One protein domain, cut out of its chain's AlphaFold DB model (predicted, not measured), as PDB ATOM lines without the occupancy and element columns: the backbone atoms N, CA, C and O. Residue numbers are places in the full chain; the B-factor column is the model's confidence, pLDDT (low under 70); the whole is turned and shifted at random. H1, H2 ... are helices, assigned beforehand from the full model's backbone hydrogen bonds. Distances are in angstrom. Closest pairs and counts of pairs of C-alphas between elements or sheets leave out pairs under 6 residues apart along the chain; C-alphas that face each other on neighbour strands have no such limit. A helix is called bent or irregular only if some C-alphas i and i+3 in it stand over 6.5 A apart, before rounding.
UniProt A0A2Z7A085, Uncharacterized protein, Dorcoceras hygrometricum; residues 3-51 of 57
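Overview. This is residues 3 to 51 of the 57 residues of an uncharacterized protein of Dorcoceras hygrometricum (UniProt A0A2Z7A085). Two helices of equal residue count, H1 and H2, make a loose, open pair: the chain runs out along H1, turns through a link at one end, and folds back along H2, which crosses H1 aslant with a gap between them. The printed part has 49 residues with two named helices, in the order H1, H2, and no named strand, and its class is all helix. The whole is loose, with a radius of gyration of the C-alphas of 12.5 A, and elongated, spanning 40 by 21 by 16 A.

Along the chain. H1 is residues 3 to 22, beginning at C-alpha 3 at (-9.709, -13.068, 19.522) and measuring 29.0 A from first to last C-alpha. It ends at C-alpha 22 at (-13.599, -9.971, -9.004), and along it z falls from 19.522 to -9.004. H2 is residues 31 to 50, 27.6 A from first to last C-alpha. It begins at C-alpha 31 and ends at C-alpha 50 at (-10.901, -24.857, 5.905), and along it x rises from -31.255 to -10.901.

Arrangement. H1 and H2 are apart, with no C-alpha of the one within 8 A of the other. A short link of 8 residues joins them. Residues 3 to 14, which belong to H1, stand free, and so do residues 43 to 51, of which 43 to 50 belong to H2. In H2 every O i to N i+4 pair is within hydrogen-bond range, and in H1 15 of 16 are. Neither helix is bent.

Size, cuts and confidence. The two C-alphas farthest apart are those of Asp 3 and Gly 28, at 40.1 A. The printed part has no cut and no long link. The mean pLDDT of the printed part is 75.1, and 13 residues are under 70, namely 3 to 5 and 24 to 33.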
ATOM      1  N   ASP A   3     -10.798 -13.556  20.380       58.44
ATOM      2  CA  ASP A   3      -9.709 -13.068  19.522       58.44
ATOM      3  C   ASP A   3      -9.788 -13.634  18.098       58.44
ATOM      4  O   ASP A   3      -9.599 -12.910  17.128       58.44
ATOM      5  N   GLY A   4     -10.199 -14.899  17.959       62.06
ATOM      6  CA  GLY A   4     -10.386 -15.545  16.653       62.06
ATOM      7  C   GLY A   4     -11.572 -15.003  15.847       62.06
ATOM      8  O   GLY A   4     -11.588 -15.097  14.622       62.06
ATOM      9  N   ARG A   5     -12.576 -14.406  16.506       64.75
ATOM     10  CA  ARG A   5     -13.755 -13.851  15.820       64.75
ATOM     11  C   ARG A   5     -13.418 -12.542  15.112       64.75
ATOM     12  O   ARG A   5     -13.947 -12.297  14.036       64.75
ATOM     13  N   ALA A   6     -12.535 -11.730  15.692       73.00
ATOM     14  CA  ALA A   6     -12.079 -10.488  15.078       73.00
ATOM     15  C   ALA A   6     -11.242 -10.762  13.819       73.00
ATOM     16  O   ALA A   6     -11.475 -10.143  12.784       73.00
ATOM     17  N   THR A   7     -10.339 -11.745  13.872       73.50
ATOM     18  CA  THR A   7      -9.552 -12.185  12.709       73.50
ATOM     19  C   THR A   7     -10.421 -12.832  11.636       73.50
ATOM     20  O   THR A   7     -10.247 -12.521  10.461       73.50
ATOM     21  N   LEU A   8     -11.402 -13.660  12.011       75.06
ATOM     22  CA  LEU A   8     -12.355 -14.230  11.054       75.06
ATOM     23  C   LEU A   8     -13.228 -13.146  10.406       75.06
ATOM     24  O   LEU A   8     -13.503 -13.218   9.214       75.06
ATOM     25  N   HIS A   9     -13.635 -12.129  11.167       76.06
ATOM     26  CA  HIS A   9     -14.414 -11.008  10.645       76.06
ATOM     27  C   HIS A   9     -13.583 -10.148   9.687       76.06
ATOM     28  O   HIS A   9     -14.055  -9.826   8.603       76.06
ATOM     29  N   ALA A  10     -12.328  -9.841  10.028       79.44
ATOM     30  CA  ALA A  10     -11.413  -9.129   9.137       79.44
ATOM     31  C   ALA A  10     -11.135  -9.922   7.847       79.44
ATOM     32  O   ALA A  10     -11.223  -9.369   6.751       79.44
ATOM     33  N   ALA A  11     -10.881 -11.229   7.963       76.75
ATOM     34  CA  ALA A  11     -10.708 -12.120   6.817       76.75
ATOM     35  C   ALA A  11     -11.987 -12.221   5.969       76.75
ATOM     36  O   ALA A  11     -11.919 -12.208   4.743       76.75
ATOM     37  N   SER A  12     -13.159 -12.258   6.607       80.44
ATOM     38  CA  SER A  12     -14.457 -12.256   5.929       80.44
ATOM     39  C   SER A  12     -14.715 -10.939   5.193       80.44
ATOM     40  O   SER A  12     -15.154 -10.978   4.045       80.44
ATOM     41  N   CYS A  13     -14.386  -9.789   5.791       80.94
ATOM     42  CA  CYS A  13     -14.470  -8.484   5.131       80.94
ATOM     43  C   CYS A  13     -13.540  -8.411   3.912       80.94
ATOM     44  O   CYS A  13     -13.962  -7.947   2.854       80.94
ATOM     45  N   ALA A  14     -12.303  -8.903   4.035       82.94
ATOM     46  CA  ALA A  14     -11.352  -8.945   2.926       82.94
ATOM     47  C   ALA A  14     -11.834  -9.869   1.793       82.94
ATOM     48  O   ALA A  14     -11.826  -9.469   0.630       82.94
ATOM     49  N   ALA A  15     -12.323 -11.068   2.117       80.06
ATOM     50  CA  ALA A  15     -12.859 -12.008   1.134       80.06
ATOM     51  C   ALA A  15     -14.105 -11.459   0.419       80.06
ATOM     52  O   ALA A  15     -14.220 -11.592  -0.797       80.06
ATOM     53  N   ALA A  16     -15.008 -10.795   1.147       79.62
ATOM     54  CA  ALA A  16     -16.179 -10.145   0.562       79.62
ATOM     55  C   ALA A  16     -15.779  -9.004  -0.388       79.62
ATOM     56  O   ALA A  16     -16.335  -8.900  -1.478       79.62
ATOM     57  N   ALA A  17     -14.784  -8.191  -0.020       82.00
ATOM     58  CA  ALA A  17     -14.267  -7.136  -0.888       82.00
ATOM     59  C   ALA A  17     -13.646  -7.709  -2.173       82.00
ATOM     60  O   ALA A  17     -13.953  -7.228  -3.261       82.00
ATOM     61  N   ILE A  18     -12.842  -8.774  -2.071       80.31
ATOM     62  CA  ILE A  18     -12.257  -9.457  -3.238       80.31
ATOM     63  C   ILE A  18     -13.358 -10.037  -4.125       80.31
ATOM     64  O   ILE A  18     -13.315  -9.865  -5.340       80.31
ATOM     65  N   PHE A  19     -14.368 -10.679  -3.535       74.00
ATOM     66  CA  PHE A  19     -15.487 -11.234  -4.288       74.00
ATOM     67  C   PHE A  19     -16.262 -10.142  -5.033       74.00
ATOM     68  O   PHE A  19     -16.558 -10.317  -6.206       74.00
ATOM     69  N   VAL A  20     -16.524  -8.990  -4.409       76.31
ATOM     70  CA  VAL A  20     -17.194  -7.850  -5.065       76.31
ATOM     71  C   VAL A  20     -16.337  -7.238  -6.182       76.31
ATOM     72  O   VAL A  20     -16.887  -6.792  -7.183       76.31
ATOM     73  N   VAL A  21     -15.008  -7.224  -6.032       81.38
ATOM     74  CA  VAL A  21     -14.076  -6.683  -7.041       81.38
ATOM     75  C   VAL A  21     -13.896  -7.634  -8.229       81.38
ATOM     76  O   VAL A  21     -13.766  -7.179  -9.362       81.38
ATOM     77  N   VAL A  22     -13.864  -8.945  -7.982       77.94
ATOM     78  CA  VAL A  22     -13.599  -9.971  -9.004       77.94
ATOM     79  C   VAL A  22     -14.883 -10.462  -9.676       77.94
ATOM     80  O   VAL A  22     -14.837 -10.897 -10.829       77.94
ATOM     81  N   ALA A  23     -16.029 -10.416  -8.991       73.69
ATOM     82  CA  ALA A  23     -17.281 -10.904  -9.548       73.69
ATOM     83  C   ALA A  23     -17.803  -9.964 -10.648       73.69
ATOM     84  O   ALA A  23     -17.947  -8.759 -10.422       73.69
ATOM     85  N   PRO A  24     -18.147 -10.496 -11.835       65.00
ATOM     86  CA  PRO A  24     -18.784  -9.703 -12.872       65.00
ATOM     87  C   PRO A  24     -20.177  -9.224 -12.416       65.00
ATOM     88  O   PRO A  24     -20.877  -9.956 -11.706       65.00
ATOM     89  N   PRO A  25     -20.609  -8.012 -12.820       65.50
ATOM     90  CA  PRO A  25     -21.916  -7.482 -12.449       65.50
ATOM     91  C   PRO A  25     -23.027  -8.440 -12.904       65.50
ATOM     92  O   PRO A  25     -22.987  -8.928 -14.038       65.50
ATOM     93  N   PRO A  26     -24.023  -8.732 -12.046       64.06
ATOM     94  CA  PRO A  26     -25.054  -9.698 -12.380       64.06
ATOM     95  C   PRO A  26     -25.880  -9.167 -13.552       64.06
ATOM     96  O   PRO A  26     -26.635  -8.205 -13.419       64.06
ATOM     97  N   ALA A  27     -25.758  -9.818 -14.707       63.72
ATOM     98  CA  ALA A  27     -26.634  -9.599 -15.846       63.72
ATOM     99  C   ALA A  27     -28.047 -10.108 -15.492       63.72
ATOM    100  O   ALA A  27     -28.387 -11.265 -15.717       63.72
ATOM    101  N   GLY A  28     -28.858  -9.264 -14.849       64.38
ATOM    102  CA  GLY A  28     -30.309  -9.457 -14.714       64.38
ATOM    103  C   GLY A  28     -30.792 -10.625 -13.842       64.38
ATOM    104  O   GLY A  28     -31.954 -11.012 -13.951       64.38
ATOM    105  N   LEU A  29     -29.959 -11.202 -12.968       64.44
ATOM    106  CA  LEU A  29     -30.413 -12.261 -12.063       64.44
ATOM    107  C   LEU A  29     -31.235 -11.672 -10.901       64.44
ATOM    108  O   LEU A  29     -30.797 -10.700 -10.280       64.44
ATOM    109  N   PRO A  30     -32.393 -12.266 -10.544       69.88
ATOM    110  CA  PRO A  30     -33.142 -11.837  -9.372       69.88
ATOM    111  C   PRO A  30     -32.224 -11.901  -8.151       69.88
ATOM    112  O   PRO A  30     -31.611 -12.940  -7.898       69.88
ATOM    113  N   LEU A  31     -32.153 -10.821  -7.367       64.81
ATOM    114  CA  LEU A  31     -31.255 -10.686  -6.206       64.81
ATOM    115  C   LEU A  31     -31.364 -11.862  -5.213       64.81
ATOM    116  O   LEU A  31     -30.406 -12.216  -4.531       64.81
ATOM    117  N   ARG A  32     -32.523 -12.532  -5.197       62.88
ATOM    118  CA  ARG A  32     -32.787 -13.759  -4.437       62.88
ATOM    119  C   ARG A  32     -31.951 -14.967  -4.892       62.88
ATOM    120  O   ARG A  32     -31.518 -15.745  -4.050       62.88
ATOM    121  N   ARG A  33     -31.705 -15.126  -6.201       68.06
ATOM    122  CA  ARG A  33     -30.823 -16.169  -6.761       68.06
ATOM    123  C   ARG A  33     -29.353 -15.828  -6.572       68.06
ATOM    124  O   ARG A  33     -28.593 -16.724  -6.236       68.06
ATOM    125  N   VAL A  34     -28.979 -14.555  -6.708       72.31
ATOM    126  CA  VAL A  34     -27.597 -14.105  -6.468       72.31
ATOM    127  C   VAL A  34     -27.201 -14.357  -5.012       72.31
ATOM    128  O   VAL A  34     -26.158 -14.942  -4.767       72.31
ATOM    129  N   SER A  35     -28.059 -14.021  -4.043       76.00
ATOM    130  CA  SER A  35     -27.797 -14.334  -2.629       76.00
ATOM    131  C   SER A  35     -27.653 -15.844  -2.380       76.00
ATOM    132  O   SER A  35     -26.714 -16.268  -1.715       76.00
ATOM    133  N   SER A  36     -28.517 -16.677  -2.974       82.88
ATOM    134  CA  SER A  36     -28.413 -18.141  -2.853       82.88
ATOM    135  C   SER A  36     -27.127 -18.700  -3.470       82.88
ATOM    136  O   SER A  36     -26.526 -19.611  -2.900       82.88
ATOM    137  N   ASP A  37     -26.713 -18.182  -4.624       82.62
ATOM    138  CA  ASP A  37     -25.493 -18.597  -5.316       82.62
ATOM    139  C   ASP A  37     -24.246 -18.168  -4.537       82.62
ATOM    140  O   ASP A  37     -23.385 -18.994  -4.263       82.62
ATOM    141  N   VAL A  38     -24.210 -16.927  -4.040       79.19
ATOM    142  CA  VAL A  38     -23.128 -16.412  -3.185       79.19
ATOM    143  C   VAL A  38     -23.028 -17.183  -1.869       79.19
ATOM    144  O   VAL A  38     -21.924 -17.527  -1.452       79.19
ATOM    145  N   VAL A  39     -24.151 -17.509  -1.217       81.50
ATOM    146  CA  VAL A  39     -24.157 -18.359  -0.012       81.50
ATOM    147  C   VAL A  39     -23.600 -19.746  -0.337       81.50
ATOM    148  O   VAL A  39     -22.771 -20.269   0.404       81.50
ATOM    149  N   THR A  40     -23.991 -20.328  -1.469       83.44
ATOM    150  CA  THR A  40     -23.512 -21.650  -1.899       83.44
ATOM    151  C   THR A  40     -22.020 -21.623  -2.236       83.44
ATOM    152  O   THR A  40     -21.258 -22.448  -1.731       83.44
ATOM    153  N   ALA A  41     -21.577 -20.642  -3.021       83.81
ATOM    154  CA  ALA A  41     -20.186 -20.432  -3.399       83.81
ATOM    155  C   ALA A  41     -19.306 -20.129  -2.179       83.81
ATOM    156  O   ALA A  41     -18.218 -20.687  -2.063       83.81
ATOM    157  N   GLY A  42     -19.791 -19.328  -1.227       83.31
ATOM    158  CA  GLY A  42     -19.103 -19.045   0.032       83.31
ATOM    159  C   GLY A  42     -18.936 -20.287   0.910       83.31
ATOM    160  O   GLY A  42     -17.863 -20.503   1.468       83.31
ATOM    161  N   LEU A  43     -19.957 -21.148   0.985       82.19
ATOM    162  CA  LEU A  43     -19.893 -22.417   1.720       82.19
ATOM    163  C   LEU A  43     -19.010 -23.470   1.031       82.19
ATOM    164  O   LEU A  43     -18.377 -24.284   1.701       82.19
ATOM    165  N   ILE A  44     -18.962 -23.488  -0.301       81.88
ATOM    166  CA  ILE A  44     -18.053 -24.369  -1.048       81.88
ATOM    167  C   ILE A  44     -16.611 -23.865  -0.912       81.88
ATOM    168  O   ILE A  44     -15.716 -24.651  -0.615       81.88
ATOM    169  N   SER A  45     -16.387 -22.558  -1.058       76.31
ATOM    170  CA  SER A  45     -15.073 -21.926  -0.909       76.31
ATOM    171  C   SER A  45     -14.515 -22.095   0.508       76.31
ATOM    172  O   SER A  45     -13.334 -22.409   0.669       76.31
ATOM    173  N   SER A  46     -15.360 -22.000   1.539       77.38
ATOM    174  CA  SER A  46     -14.935 -22.264   2.916       77.38
ATOM    175  C   SER A  46     -14.529 -23.720   3.124       77.38
ATOM    176  O   SER A  46     -13.535 -23.965   3.796       77.38
ATOM    177  N   ARG A  47     -15.205 -24.689   2.494       80.75
ATOM    178  CA  ARG A  47     -14.769 -26.096   2.521       80.75
ATOM    179  C   ARG A  47     -13.435 -26.323   1.813       80.75
ATOM    180  O   ARG A  47     -12.662 -27.160   2.264       80.75
ATOM    181  N   VAL A  48     -13.148 -25.590   0.736       82.12
ATOM    182  CA  VAL A  48     -11.849 -25.667   0.041       82.12
ATOM    183  C   VAL A  48     -10.720 -25.117   0.917       82.12
ATOM    184  O   VAL A  48      -9.628 -25.674   0.921       82.12
ATOM    185  N   TRP A  49     -10.979 -24.048   1.674       77.00
ATOM    186  CA  TRP A  49      -9.950 -23.376   2.471       77.00
ATOM    187  C   TRP A  49      -9.786 -23.932   3.893       77.00
ATOM    188  O   TRP A  49      -8.677 -23.983   4.417       77.00
ATOM    189  N   PHE A  50     -10.879 -24.362   4.523       77.50
ATOM    190  CA  PHE A  50     -10.901 -24.857   5.905       77.50
ATOM    191  C   PHE A  50     -11.061 -26.378   6.005       77.50
ATOM    192  O   PHE A  50     -11.010 -26.928   7.105       77.50
ATOM    193  N   GLY A  51     -11.226 -27.065   4.874       80.31
ATOM    194  CA  GLY A  51     -11.517 -28.491   4.832       80.31
ATOM    195  C   GLY A  51     -12.984 -28.808   5.156       80.31
ATOM    196  O   GLY A  51     -13.753 -27.945   5.596       80.31
TER     197      GLY A  51